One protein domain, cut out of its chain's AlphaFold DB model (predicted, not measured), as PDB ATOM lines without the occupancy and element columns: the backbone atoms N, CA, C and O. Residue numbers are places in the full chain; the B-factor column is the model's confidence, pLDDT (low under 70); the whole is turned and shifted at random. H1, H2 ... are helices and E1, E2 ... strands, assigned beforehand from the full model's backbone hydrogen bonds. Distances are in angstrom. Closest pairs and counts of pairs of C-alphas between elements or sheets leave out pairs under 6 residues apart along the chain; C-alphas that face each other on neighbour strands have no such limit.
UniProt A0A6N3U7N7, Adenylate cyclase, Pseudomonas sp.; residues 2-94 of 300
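AT A GLANCE: This is residues 2 to 94 of the 300 residues of the protein "Adenylate cyclase" of Pseudomonas sp. (UniProt A0A6N3U7N7). A twisted four-stranded sheet has the long helix H1 over one face and the short helix H2 over the other: three layers. H1 meets the sheet with residues 26 to 34, and residues 2 to 15, with no named element, run out to its first end. The printed part has 93 residues, in the order H1, E1, E2, E3, H2, E4; the mixed sheet runs E3, E2, E1, E4, and the class is mixed, helices and strands. It is only just compact, close to loose, with a radius of gyration of the C-alphas of 14.6 A and spans of 47 by 34 by 20 A.

IN THESE COORDINATES: Start at Arg 2, C-alpha at (-27.615, -36.294, 15.765). Find C-alpha 16 at (-33.133, -59.983, 3.648), where H1, residues 16 to 34, begins its 26.6 A. Then come E1, residues 41 to 46, E2, 49 to 56, 22.0 A long, E3, 59 to 65, H2, 68 to 75, and E4, 85 to 87, ending at (-31.219, -38.583, -7.141).

HOW THE PARTS SIT: E1, E2 and E3 form a meander, each the antiparallel neighbour of the one before; look at N 44 and O 51, 3.0 A, and N 52 and O 63, 3.0 A. E4 is parallel to E1, with N 86 and O 41 at 2.8 A. H1 runs along the strands at a height over the sheet of 10.3 A; its closest C-alphas to E1 are Ala 30 and Phe 42, 6.3 A. H2, on the opposite face, is over E2 at 8.8 A, with C-alphas 50 and 71 closest, 7.3 A. E3, H2 and E4 make a split strand-helix-strand unit, with E2 and E1 between its strands and a right-handed crossover. Every O i to N i+4 pair in H1 and H2 is within hydrogen-bond range.

THE WHOLE: The C-alphas of Arg 13 and Pro 80 are farthest apart, 48.0 A. The printed part has no cut, no link is long, and residues 76 to 81 stand free. Only Arg 2 has a pLDDT under 70.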
ATOM      1  N   ARG A   2     -28.056 -34.888  15.758       68.81
ATOM      2  CA  ARG A   2     -27.615 -36.294  15.765       68.81
ATOM      3  C   ARG A   2     -28.651 -37.123  15.001       68.81
ATOM      4  O   ARG A   2     -29.828 -37.047  15.339       68.81
ATOM      5  N   LEU A   3     -28.224 -37.853  13.971       77.12
ATOM      6  CA  LEU A   3     -29.106 -38.762  13.232       77.12
ATOM      7  C   LEU A   3     -29.617 -39.866  14.171       77.12
ATOM      8  O   LEU A   3     -28.840 -40.330  15.013       77.12
ATOM      9  N   PRO A   4     -30.892 -40.278  14.058       79.88
ATOM     10  CA  PRO A   4     -31.391 -41.419  14.809       79.88
ATOM     11  C   PRO A   4     -30.704 -42.704  14.332       79.88
ATOM     12  O   PRO A   4     -30.299 -42.819  13.175       79.88
ATOM     13  N   GLU A   5     -30.576 -43.671  15.236       83.69
ATOM     14  CA  GLU A   5     -30.096 -45.007  14.893       83.69
ATOM     15  C   GLU A   5     -31.190 -45.746  14.110       83.69
ATOM     16  O   GLU A   5     -32.343 -45.802  14.542       83.69
ATOM     17  N   LEU A   6     -30.840 -46.265  12.930       87.62
ATOM     18  CA  LEU A   6     -31.751 -47.026  12.083       87.62
ATOM     19  C   LEU A   6     -31.435 -48.514  12.219       87.62
ATOM     20  O   LEU A   6     -30.340 -48.944  11.870       87.62
ATOM     21  N   GLU A   7     -32.423 -49.301  12.639       86.62
ATOM     22  CA  GLU A   7     -32.358 -50.760  12.600       86.62
ATOM     23  C   GLU A   7     -33.330 -51.284  11.534       86.62
ATOM     24  O   GLU A   7     -34.537 -51.032  11.600       86.62
ATOM     25  N   VAL A   8     -32.823 -52.017  10.536       86.19
ATOM     26  CA  VAL A   8     -33.649 -52.580   9.458       86.19
ATOM     27  C   VAL A   8     -33.755 -54.092   9.611       86.19
ATOM     28  O   VAL A   8     -32.766 -54.814   9.534       86.19
ATOM     29  N   ARG A   9     -34.982 -54.599   9.770       85.56
ATOM     30  CA  ARG A   9     -35.268 -56.041   9.812       85.56
ATOM     31  C   ARG A   9     -36.141 -56.435   8.625       85.56
ATOM     32  O   ARG A   9     -37.213 -55.871   8.426       85.56
ATOM     33  N   CYS A  10     -35.695 -57.416   7.842       82.12
ATOM     34  CA  CYS A  10     -36.416 -57.919   6.672       82.12
ATOM     35  C   CYS A  10     -36.663 -59.430   6.787       82.12
ATOM     36  O   CYS A  10     -35.735 -60.202   7.001       82.12
ATOM     37  N   PHE A  11     -37.915 -59.860   6.601       84.50
ATOM     38  CA  PHE A  11     -38.335 -61.265   6.741       84.50
ATOM     39  C   PHE A  11     -38.300 -62.056   5.416       84.50
ATOM     40  O   PHE A  11     -38.771 -63.192   5.339       84.50
ATOM     41  N   CYS A  12     -37.745 -61.475   4.348       82.69
ATOM     42  CA  CYS A  12     -37.621 -62.129   3.046       82.69
ATOM     43  C   CYS A  12     -36.511 -63.191   3.051       82.69
ATOM     44  O   CYS A  12     -35.332 -62.850   3.095       82.69
ATOM     45  N   ARG A  13     -36.880 -64.469   2.886       76.38
ATOM     46  CA  ARG A  13     -35.970 -65.631   2.999       76.38
ATOM     47  C   ARG A  13     -34.656 -65.525   2.209       76.38
ATOM     48  O   ARG A  13     -33.620 -65.906   2.731       76.38
ATOM     49  N   ASN A  14     -34.690 -64.987   0.987       84.38
ATOM     50  CA  ASN A  14     -33.532 -65.019   0.077       84.38
ATOM     51  C   ASN A  14     -32.916 -63.640  -0.213       84.38
ATOM     52  O   ASN A  14     -31.966 -63.552  -0.983       84.38
ATOM     53  N   ARG A  15     -33.486 -62.549   0.319       83.69
ATOM     54  CA  ARG A  15     -33.056 -61.171  -0.008       83.69
ATOM     55  C   ARG A  15     -32.963 -60.251   1.208       83.69
ATOM     56  O   ARG A  15     -32.775 -59.054   1.027       83.69
ATOM     57  N   ALA A  16     -33.103 -60.782   2.425       86.25
ATOM     58  CA  ALA A  16     -33.133 -59.983   3.648       86.25
ATOM     59  C   ALA A  16     -31.926 -59.036   3.776       86.25
ATOM     60  O   ALA A  16     -32.148 -57.843   3.953       86.25
ATOM     61  N   SER A  17     -30.692 -59.537   3.598       87.19
ATOM     62  CA  SER A  17     -29.464 -58.719   3.692       87.19
ATOM     63  C   SER A  17     -29.442 -57.604   2.650       87.19
ATOM     64  O   SER A  17     -29.348 -56.436   3.000       87.19
ATOM     65  N   ALA A  18     -29.651 -57.944   1.374       88.38
ATOM     66  CA  ALA A  18     -29.630 -56.966   0.287       88.38
ATOM     67  C   ALA A  18     -30.711 -55.879   0.442       88.38
ATOM     68  O   ALA A  18     -30.481 -54.721   0.106       88.38
ATOM     69  N   ILE A  19     -31.896 -56.236   0.956       88.88
ATOM     70  CA  ILE A  19     -32.956 -55.262   1.252       88.88
ATOM     71  C   ILE A  19     -32.548 -54.372   2.428       88.88
ATOM     72  O   ILE A  19     -32.718 -53.158   2.337       88.88
ATOM     73  N   ALA A  20     -32.015 -54.950   3.508       90.75
ATOM     74  CA  ALA A  20     -31.579 -54.194   4.678       90.75
ATOM     75  C   ALA A  20     -30.475 -53.190   4.313       90.75
ATOM     76  O   ALA A  20     -30.664 -51.990   4.499       90.75
ATOM     77  N   GLU A  21     -29.406 -53.654   3.662       90.56
ATOM     78  CA  GLU A  21     -28.304 -52.819   3.172       90.56
ATOM     79  C   GLU A  21     -28.803 -51.687   2.267       90.56
ATOM     80  O   GLU A  21     -28.381 -50.535   2.394       90.56
ATOM     81  N   ARG A  22     -29.751 -51.985   1.370       92.00
ATOM     82  CA  ARG A  22     -30.316 -50.989   0.457       92.00
ATOM     83  C   ARG A  22     -31.114 -49.908   1.183       92.00
ATOM     84  O   ARG A  22     -31.012 -48.739   0.800       92.00
ATOM     85  N   VAL A  23     -31.917 -50.283   2.180       92.69
ATOM     86  CA  VAL A  23     -32.713 -49.345   2.991       92.69
ATOM     87  C   VAL A  23     -31.805 -48.494   3.870       92.69
ATOM     88  O   VAL A  23     -31.996 -47.282   3.938       92.69
ATOM     89  N   GLU A  24     -30.786 -49.090   4.484       92.75
ATOM     90  CA  GLU A  24     -29.790 -48.340   5.245       92.75
ATOM     91  C   GLU A  24     -29.045 -47.334   4.364       92.75
ATOM     92  O   GLU A  24     -28.875 -46.179   4.755       92.75
ATOM     93  N   GLN A  25     -28.648 -47.738   3.153       92.44
ATOM     94  CA  GLN A  25     -28.017 -46.836   2.192       92.44
ATOM     95  C   GLN A  25     -28.958 -45.697   1.788       92.44
ATOM     96  O   GLN A  25     -28.550 -44.540   1.820       92.44
ATOM     97  N   LEU A  26     -30.228 -46.000   1.485       93.81
ATOM     98  CA  LEU A  26     -31.240 -44.986   1.163       93.81
ATOM     99  C   LEU A  26     -31.387 -43.964   2.290       93.81
ATOM    100  O   LEU A  26     -31.443 -42.765   2.035       93.81
ATOM    101  N   PHE A  27     -31.468 -44.443   3.531       93.00
ATOM    102  CA  PHE A  27     -31.621 -43.589   4.700       93.00
ATOM    103  C   PHE A  27     -30.403 -42.692   4.908       93.00
ATOM    104  O   PHE A  27     -30.571 -41.498   5.156       93.00
ATOM    105  N   ARG A  28     -29.188 -43.244   4.777       92.19
ATOM    106  CA  ARG A  28     -27.944 -42.468   4.858       92.19
ATOM    107  C   ARG A  28     -27.895 -41.389   3.779       92.19
ATOM    108  O   ARG A  28     -27.675 -40.230   4.114       92.19
ATOM    109  N   ASP A  29     -28.156 -41.745   2.524       92.88
ATOM    110  CA  ASP A  29     -28.095 -40.811   1.397       92.88
ATOM    111  C   ASP A  29     -29.145 -39.704   1.543       92.88
ATOM    112  O   ASP A  29     -28.805 -38.521   1.536       92.88
ATOM    113  N   ALA A  30     -30.407 -40.066   1.795       93.19
ATOM    114  CA  ALA A  30     -31.473 -39.093   2.018       93.19
ATOM    115  C   ALA A  30     -31.154 -38.161   3.197       93.19
ATOM    116  O   ALA A  30     -31.312 -36.948   3.080       93.19
ATOM    117  N   SER A  31     -30.650 -38.700   4.311       91.69
ATOM    118  CA  SER A  31     -30.262 -37.900   5.478       91.69
ATOM    119  C   SER A  31     -29.125 -36.929   5.162       91.69
ATOM    120  O   SER A  31     -29.197 -35.765   5.550       91.69
ATOM    121  N   ASN A  32     -28.103 -37.376   4.426       91.19
ATOM    122  CA  ASN A  32     -26.972 -36.537   4.032       91.19
ATOM    123  C   ASN A  32     -27.413 -35.351   3.163       91.19
ATOM    124  O   ASN A  32     -26.898 -34.251   3.340       91.19
ATOM    125  N   HIS A  33     -28.372 -35.554   2.256       92.31
ATOM    126  CA  HIS A  33     -28.885 -34.488   1.391       92.31
ATOM    127  C   HIS A  33     -29.871 -33.557   2.115       92.31
ATOM    128  O   HIS A  33     -29.760 -32.335   2.002       92.31
ATOM    129  N   LEU A  34     -30.810 -34.116   2.884       91.44
ATOM    130  CA  LEU A  34     -31.916 -33.372   3.502       91.44
ATOM    131  C   LEU A  34     -31.526 -32.638   4.789       91.44
ATOM    132  O   LEU A  34     -32.195 -31.677   5.153       91.44
ATOM    133  N   LEU A  35     -30.488 -33.092   5.494       89.31
ATOM    134  CA  LEU A  35     -30.079 -32.556   6.802       89.31
ATOM    135  C   LEU A  35     -28.718 -31.847   6.757       89.31
ATOM    136  O   LEU A  35     -28.120 -31.574   7.801       89.31
ATOM    137  N   SER A  36     -28.212 -31.560   5.555       83.50
ATOM    138  CA  SER A  36     -26.996 -30.769   5.365       83.50
ATOM    139  C   SER A  36     -27.217 -29.291   5.732       83.50
ATOM    140  O   SER A  36     -28.343 -28.832   5.926       83.50
ATOM    141  N   GLY A  37     -26.134 -28.506   5.805       79.69
ATOM    142  CA  GLY A  37     -26.222 -27.060   6.065       79.69
ATOM    143  C   GLY A  37     -26.946 -26.263   4.967       79.69
ATOM    144  O   GLY A  37     -27.385 -25.143   5.217       79.69
ATOM    145  N   GLN A  38     -27.082 -26.833   3.767       82.19
ATOM    146  CA  GLN A  38     -27.869 -26.298   2.657       82.19
ATOM    147  C   GLN A  38     -28.735 -27.440   2.114       82.19
ATOM    148  O   GLN A  38     -28.305 -28.135   1.193       82.19
ATOM    149  N   PRO A  39     -29.910 -27.688   2.718       80.62
ATOM    150  CA  PRO A  39     -30.673 -28.890   2.436       80.62
ATOM    151  C   PRO A  39     -31.083 -28.956   0.964       80.62
ATOM    152  O   PRO A  39     -31.626 -28.003   0.396       80.62
ATOM    153  N   GLU A  40     -30.806 -30.104   0.358       89.25
ATOM    154  CA  GLU A  40     -31.162 -30.416  -1.021       89.25
ATOM    155  C   GLU A  40     -32.534 -31.105  -1.064       89.25
ATOM    156  O   GLU A  40     -33.037 -31.616  -0.063       89.25
ATOM    157  N   ARG A  41     -33.147 -31.150  -2.245       94.56
ATOM    158  CA  ARG A  41     -34.296 -32.017  -2.522       94.56
ATOM    159  C   ARG A  41     -33.773 -33.414  -2.838       94.56
ATOM    160  O   ARG A  41     -32.750 -33.538  -3.505       94.56
ATOM    161  N   PHE A  42     -34.477 -34.462  -2.432       96.81
ATOM    162  CA  PHE A  42     -34.081 -35.843  -2.708       96.81
ATOM    163  C   PHE A  42     -35.201 -36.598  -3.426       96.81
ATOM    164  O   PHE A  42     -36.322 -36.690  -2.923       96.81
ATOM    165  N   LEU A  43     -34.912 -37.134  -4.613       97.69
ATOM    166  CA  LEU A  43     -35.862 -37.898  -5.418       97.69
ATOM    167  C   LEU A  43     -35.528 -39.385  -5.367       97.69
ATOM    168  O   LEU A  43     -34.454 -39.804  -5.794       97.69
ATOM    169  N   LEU A  44     -36.498 -40.193  -4.953       96.06
ATOM    170  CA  LEU A  44     -36.428 -41.647  -5.070       96.06
ATOM    171  C   LEU A  44     -37.539 -42.180  -5.976       96.06
ATOM    172  O   LEU A  44     -38.646 -41.636  -6.039       96.06
ATOM    173  N   GLN A  45     -37.241 -43.277  -6.667       96.31
ATOM    174  CA  GLN A  45     -38.206 -44.001  -7.483       96.31
ATOM    175  C   GLN A  45     -38.616 -45.293  -6.778       96.31
ATOM    176  O   GLN A  45     -37.781 -46.086  -6.352       96.31
ATOM    177  N   LEU A  46     -39.922 -45.500  -6.676       92.31
ATOM    178  CA  LEU A  46     -40.543 -46.731  -6.207       92.31
ATOM    179  C   LEU A  46     -41.203 -47.434  -7.400       92.31
ATOM    180  O   LEU A  46     -41.341 -46.864  -8.481       92.31
ATOM    181  N   GLN A  47     -41.667 -48.669  -7.202       87.50
ATOM    182  CA  GLN A  47     -42.347 -49.420  -8.264       87.50
ATOM    183  C   GLN A  47     -43.560 -48.663  -8.841       87.50
ATOM    184  O   GLN A  47     -43.789 -48.696 -10.045       87.50
ATOM    185  N   ASN A  48     -44.292 -47.934  -7.989       87.69
ATOM    186  CA  ASN A  48     -45.543 -47.255  -8.343       87.69
ATOM    187  C   ASN A  48     -45.393 -45.720  -8.363       87.69
ATOM    188  O   ASN A  48     -46.249 -45.005  -7.841       87.69
ATOM    189  N   GLY A  49     -44.275 -45.214  -8.890       95.00
ATOM    190  CA  GLY A  49     -44.034 -43.779  -9.078       95.00
ATOM    191  C   GLY A  49     -42.826 -43.263  -8.301       95.00
ATOM    192  O   GLY A  49     -41.859 -43.982  -8.069       95.00
ATOM    193  N   TYR A  50     -42.872 -42.002  -7.886       97.81
ATOM    194  CA  TYR A  50     -41.747 -41.299  -7.273       97.81
ATOM    195  C   TYR A  50     -42.132 -40.692  -5.923       97.81
ATOM    196  O   TYR A  50     -43.313 -40.467  -5.619       97.81
ATOM    197  N   ARG A  51     -41.125 -40.433  -5.091       97.62
ATOM    198  CA  ARG A  51     -41.248 -39.589  -3.901       97.62
ATOM    199  C   ARG A  51     -40.182 -38.514  -3.960       97.62
ATOM    200  O   ARG A  51     -39.010 -38.830  -4.153       97.62
ATOM    201  N   ALA A  52     -40.609 -37.274  -3.790       96.94
ATOM    202  CA  ALA A  52     -39.712 -36.152  -3.605       96.94
ATOM    203  C   ALA A  52     -39.731 -35.746  -2.132       96.94
ATOM    204  O   ALA A  52     -40.799 -35.535  -1.559       96.94
ATOM    205  N   LEU A  53     -38.554 -35.697  -1.528       96.25
ATOM    206  CA  LEU A  53     -38.341 -35.296  -0.148       96.25
ATOM    207  C   LEU A  53     -37.679 -33.923  -0.144       96.25
ATOM    208  O   LEU A  53     -36.726 -33.698  -0.889       96.25
ATOM    209  N   GLU A  54     -38.165 -33.021   0.695       93.31
ATOM    210  CA  GLU A  54     -37.612 -31.676   0.840       93.31
ATOM    211  C   GLU A  54     -37.611 -31.279   2.317       93.31
ATOM    212  O   GLU A  54     -38.561 -31.577   3.045       93.31
ATOM    213  N   TRP A  55     -36.571 -30.581   2.765       89.88
ATOM    214  CA  TRP A  55     -36.590 -29.930   4.072       89.88
ATOM    215  C   TRP A  55     -37.340 -28.599   3.976       89.88
ATOM    216  O   TRP A  55     -36.902 -27.680   3.282       89.88
ATOM    217  N   GLN A  56     -38.464 -28.477   4.676       86.25
ATOM    218  CA  GLN A  56     -39.283 -27.268   4.691       86.25
ATOM    219  C   GLN A  56     -39.956 -27.098   6.054       86.25
ATOM    220  O   GLN A  56     -40.522 -28.050   6.578       86.25
ATOM    221  N   ASP A  57     -39.956 -25.879   6.601       85.25
ATOM    222  CA  ASP A  57     -40.608 -25.548   7.881       85.25
ATOM    223  C   ASP A  57     -40.150 -26.465   9.037       85.25
ATOM    224  O   ASP A  57     -40.970 -27.029   9.757       85.25
ATOM    225  N   GLU A  58     -38.828 -26.651   9.158       85.94
ATOM    226  CA  GLU A  58     -38.162 -27.486  10.181       85.94
ATOM    227  C   GLU A  58     -38.530 -28.983  10.160       85.94
ATOM    228  O   GLU A  58     -38.256 -29.714  11.112       85.94
ATOM    229  N   GLN A  59     -39.114 -29.465   9.063       90.25
ATOM    230  CA  GLN A  59     -39.493 -30.864   8.883       90.25
ATOM    231  C   GLN A  59     -39.193 -31.356   7.465       90.25
ATOM    232  O   GLN A  59     -39.099 -30.581   6.513       90.25
ATOM    233  N   ILE A  60     -39.084 -32.675   7.305       91.81
ATOM    234  CA  ILE A  60     -38.999 -33.301   5.983       91.81
ATOM    235  C   ILE A  60     -40.418 -33.467   5.443       91.81
ATOM    236  O   ILE A  60     -41.215 -34.240   5.979       91.81
ATOM    237  N   ARG A  61     -40.729 -32.767   4.354       93.69
ATOM    238  CA  ARG A  61     -41.953 -32.980   3.583       93.69
ATOM    239  C   ARG A  61     -41.708 -34.016   2.503       93.69
ATOM    240  O   ARG A  61     -40.663 -34.031   1.864       93.69
ATOM    241  N   MET A  62     -42.705 -34.868   2.286       95.38
ATOM    242  CA  MET A  62     -42.691 -35.879   1.238       95.38
ATOM    243  C   MET A  62     -43.851 -35.641   0.278       95.38
ATOM    244  O   MET A  62     -45.016 -35.727   0.667       95.38
ATOM    245  N   GLN A  63     -43.537 -35.415  -0.991       96.12
ATOM    246  CA  GLN A  63     -44.517 -35.353  -2.063       96.12
ATOM    247  C   GLN A  63     -44.575 -36.686  -2.815       96.12
ATOM    248  O   GLN A  63     -43.556 -37.241  -3.227       96.12
ATOM    249  N   THR A  64     -45.791 -37.197  -3.006       97.31
ATOM    250  CA  THR A  64     -46.052 -38.377  -3.838       97.31
ATOM    251  C   THR A  64     -46.317 -37.949  -5.273       97.31
ATOM    252  O   THR A  64     -47.160 -37.091  -5.507       97.31
ATOM    253  N   LEU A  65     -45.598 -38.558  -6.216       97.75
ATOM    254  CA  LEU A  65     -45.716 -38.299  -7.650       97.75
ATOM    255  C   LEU A  65     -46.031 -39.634  -8.328       97.75
ATOM    256  O   LEU A  65     -45.177 -40.519  -8.373       97.75
ATOM    257  N   SER A  66     -47.266 -39.830  -8.781       96.00
ATOM    258  CA  SER A  66     -47.736 -41.165  -9.200       96.00
ATOM    259  C   SER A  66     -47.128 -41.644 -10.518       96.00
ATOM    260  O   SER A  66     -47.022 -42.844 -10.750       96.00
ATOM    261  N   ASP A  67     -46.735 -40.712 -11.381       95.06
ATOM    262  CA  ASP A  67     -46.338 -40.985 -12.755       95.06
ATOM    263  C   ASP A  67     -45.292 -39.970 -13.253       95.06
ATOM    264  O   ASP A  67     -44.894 -39.028 -12.556       95.06
ATOM    265  N   ARG A  68     -44.822 -40.186 -14.485       94.12
ATOM    266  CA  ARG A  68     -43.832 -39.326 -15.142       94.12
ATOM    267  C   ARG A  68     -44.357 -37.910 -15.384       94.12
ATOM    268  O   ARG A  68     -43.571 -36.969 -15.330       94.12
ATOM    269  N   GLU A  69     -45.645 -37.732 -15.648       95.25
ATOM    270  CA  GLU A  69     -46.225 -36.413 -15.907       95.25
ATOM    271  C   GLU A  69     -46.233 -35.563 -14.631       95.25
ATOM    272  O   GLU A  69     -45.831 -34.400 -14.649       95.25
ATOM    273  N   GLN A  70     -46.618 -36.148 -13.496       97.44
ATOM    274  CA  GLN A  70     -46.518 -35.512 -12.184       97.44
ATOM    275  C   GLN A  70     -45.069 -35.193 -11.820       97.44
ATOM    276  O   GLN A  70     -44.807 -34.110 -11.300       97.44
ATOM    277  N   LEU A  71     -44.123 -36.087 -12.139       97.69
ATOM    278  CA  LEU A  71     -42.700 -35.806 -11.965       97.69
ATOM    279  C   LEU A  71     -42.256 -34.597 -12.795       97.69
ATOM    280  O   LEU A  71     -41.648 -33.684 -12.247       97.69
ATOM    281  N   LEU A  72     -42.587 -34.543 -14.086       97.06
ATOM    282  CA  LEU A  72     -42.227 -33.408 -14.943       97.06
ATOM    283  C   LEU A  72     -42.886 -32.102 -14.471       97.06
ATOM    284  O   LEU A  72     -42.230 -31.062 -14.446       97.06
ATOM    285  N   ARG A  73     -44.149 -32.147 -14.024       97.00
ATOM    286  CA  ARG A  73     -44.833 -30.987 -13.422       97.00
ATOM    287  C   ARG A  73     -44.140 -30.503 -12.150       97.00
ATOM    288  O   ARG A  73     -43.993 -29.296 -11.968       97.00
ATOM    289  N   TYR A  74     -43.710 -31.427 -11.293       97.25
ATOM    290  CA  TYR A  74     -42.954 -31.117 -10.083       97.25
ATOM    291  C   TYR A  74     -41.591 -30.494 -10.414       97.25
ATOM    292  O   TYR A  74     -41.285 -29.407  -9.927       97.25
ATOM    293  N   LEU A  75     -40.812 -31.132 -11.293       97.19
ATOM    294  CA  LEU A  75     -39.483 -30.663 -11.690       97.19
ATOM    295  C   LEU A  75     -39.535 -29.306 -12.397       97.19
ATOM    296  O   LEU A  75     -38.620 -28.507 -12.241       97.19
ATOM    297  N   GLY A  76     -40.603 -29.020 -13.142       96.75
ATOM    298  CA  GLY A  76     -40.774 -27.736 -13.813       96.75
ATOM    299  C   GLY A  76     -41.324 -26.615 -12.946       96.75
ATOM    300  O   GLY A  76     -41.455 -25.489 -13.432       96.75
ATOM    301  N   LYS A  77     -41.715 -26.863 -11.694       95.50
ATOM    302  CA  LYS A  77     -42.297 -25.815 -10.850       95.50
ATOM    303  C   LYS A  77     -41.274 -24.678 -10.643       95.50
ATOM    304  O   LYS A  77     -40.193 -24.952 -10.135       95.50
ATOM    305  N   PRO A  78     -41.606 -23.415 -10.980       93.12
ATOM    306  CA  PRO A  78     -40.703 -22.292 -10.749       93.12
ATOM    307  C   PRO A  78     -40.435 -22.128  -9.252       93.12
ATOM    308  O   PRO A  78     -41.375 -22.132  -8.450       93.12
ATOM    309  N   THR A  79     -39.173 -21.943  -8.871       88.62
ATOM    310  CA  THR A  79     -38.766 -21.790  -7.467       88.62
ATOM    311  C   THR A  79     -38.240 -20.375  -7.188       88.62
ATOM    312  O   THR A  79     -37.549 -19.779  -8.016       88.62
ATOM    313  N   PRO A  80     -38.552 -19.757  -6.034       85.81
ATOM    314  CA  PRO A  80     -38.013 -18.434  -5.701       85.81
ATOM    315  C   PRO A  80     -36.485 -18.413  -5.569       85.81
ATOM    316  O   PRO A  80     -35.861 -17.376  -5.776       85.81
ATOM    317  N   ARG A  81     -35.890 -19.555  -5.208       87.00
ATOM    318  CA  ARG A  81     -34.452 -19.755  -5.038       87.00
ATOM    319  C   ARG A  81     -34.063 -21.110  -5.607       87.00
ATOM    320  O   ARG A  81     -34.863 -22.043  -5.559       87.00
ATOM    321  N   TYR A  82     -32.832 -21.192  -6.097       89.94
ATOM    322  CA  TYR A  82     -32.229 -22.453  -6.503       89.94
ATOM    323  C   TYR A  82     -32.288 -23.474  -5.363       89.94
ATOM    324  O   TYR A  82     -32.004 -23.142  -4.210       89.94
ATOM    325  N   SER A  83     -32.649 -24.711  -5.695       85.56
ATOM    326  CA  SER A  83     -32.625 -25.833  -4.764       85.56
ATOM    327  C   SER A  83     -32.213 -27.091  -5.514       85.56
ATOM    328  O   SER A  83     -32.967 -27.614  -6.344       85.56
ATOM    329  N   LYS A  84     -31.000 -27.557  -5.223       91.50
ATOM    330  CA  LYS A  84     -30.412 -28.732  -5.860       91.50
ATOM    331  C   LYS A  84     -31.271 -29.968  -5.617       91.50
ATOM    332  O   LYS A  84     -31.837 -30.133  -4.537       91.50
ATOM    333  N   LEU A  85     -31.371 -30.820  -6.632       95.06
ATOM    334  CA  LEU A  85     -32.074 -32.095  -6.565       95.06
ATOM    335  C   LEU A  85     -31.073 -33.248  -6.651       95.06
ATOM    336  O   LEU A  85     -30.461 -33.472  -7.693       95.06
ATOM    337  N   ALA A  86     -30.947 -34.003  -5.570       95.38
ATOM    338  CA  ALA A  86     -30.226 -35.263  -5.540       95.38
ATOM    339  C   ALA A  86     -31.133 -36.419  -5.976       95.38
ATOM    340  O   ALA A  86     -32.316 -36.477  -5.630       95.38
ATOM    341  N   LEU A  87     -30.559 -37.350  -6.736       96.38
ATOM    342  CA  LEU A  87     -31.219 -38.583  -7.141       96.38
ATOM    343  C   LEU A  87     -30.750 -39.736  -6.263       96.38
ATOM    344  O   LEU A  87     -29.559 -39.893  -6.010       96.38
ATOM    345  N   ASP A  88     -31.687 -40.593  -5.882       95.94
ATOM    346  CA  ASP A  88     -31.352 -41.934  -5.440       95.94
ATOM    347  C   ASP A  88     -30.633 -42.718  -6.557       95.94
ATOM    348  O   ASP A  88     -31.002 -42.624  -7.728       95.94
ATOM    349  N   ASN A  89     -29.658 -43.558  -6.195       90.88
ATOM    350  CA  ASN A  89     -28.831 -44.326  -7.142       90.88
ATOM    351  C   ASN A  89     -29.628 -45.256  -8.081       90.88
ATOM    352  O   ASN A  89     -29.131 -45.666  -9.134       90.88
ATOM    353  N   TYR A  90     -30.857 -45.620  -7.705       92.06
ATOM    354  CA  TYR A  90     -31.744 -46.465  -8.503       92.06
ATOM    355  C   TYR A  90     -32.908 -45.688  -9.129       92.06
ATOM    356  O   TYR A  90     -33.740 -46.281  -9.818       92.06
ATOM    357  N   ALA A  91     -32.972 -44.370  -8.936       95.62
ATOM    358  CA  ALA A  91     -33.971 -43.538  -9.581       95.62
ATOM    359  C   ALA A  91     -33.642 -43.318 -11.063       95.62
ATOM    360  O   ALA A  91     -32.502 -43.078 -11.451       95.62
ATOM    361  N   LEU A  92     -34.684 -43.355 -11.894       95.12
ATOM    362  CA  LEU A  92     -34.675 -42.955 -13.301       95.12
ATOM    363  C   LEU A  92     -33.697 -43.749 -14.185       95.12
ATOM    364  O   LEU A  92     -33.333 -43.284 -15.264       95.12
ATOM    365  N   GLN A  93     -33.304 -44.958 -13.774       91.12
ATOM    366  CA  GLN A  93     -32.358 -45.787 -14.524       91.12
ATOM    367  C   GLN A  93     -32.793 -45.984 -15.984       91.12
ATOM    368  O   GLN A  93     -33.950 -46.288 -16.276       91.12
ATOM    369  N   GLY A  94     -31.848 -45.774 -16.904       88.56
ATOM    370  CA  GLY A  94     -32.080 -45.852 -18.351       88.56
ATOM    371  C   GLY A  94     -32.868 -44.679 -18.949       88.56
ATOM    372  O   GLY A  94     -33.113 -44.678 -20.153       88.56
TER     373      GLY A  94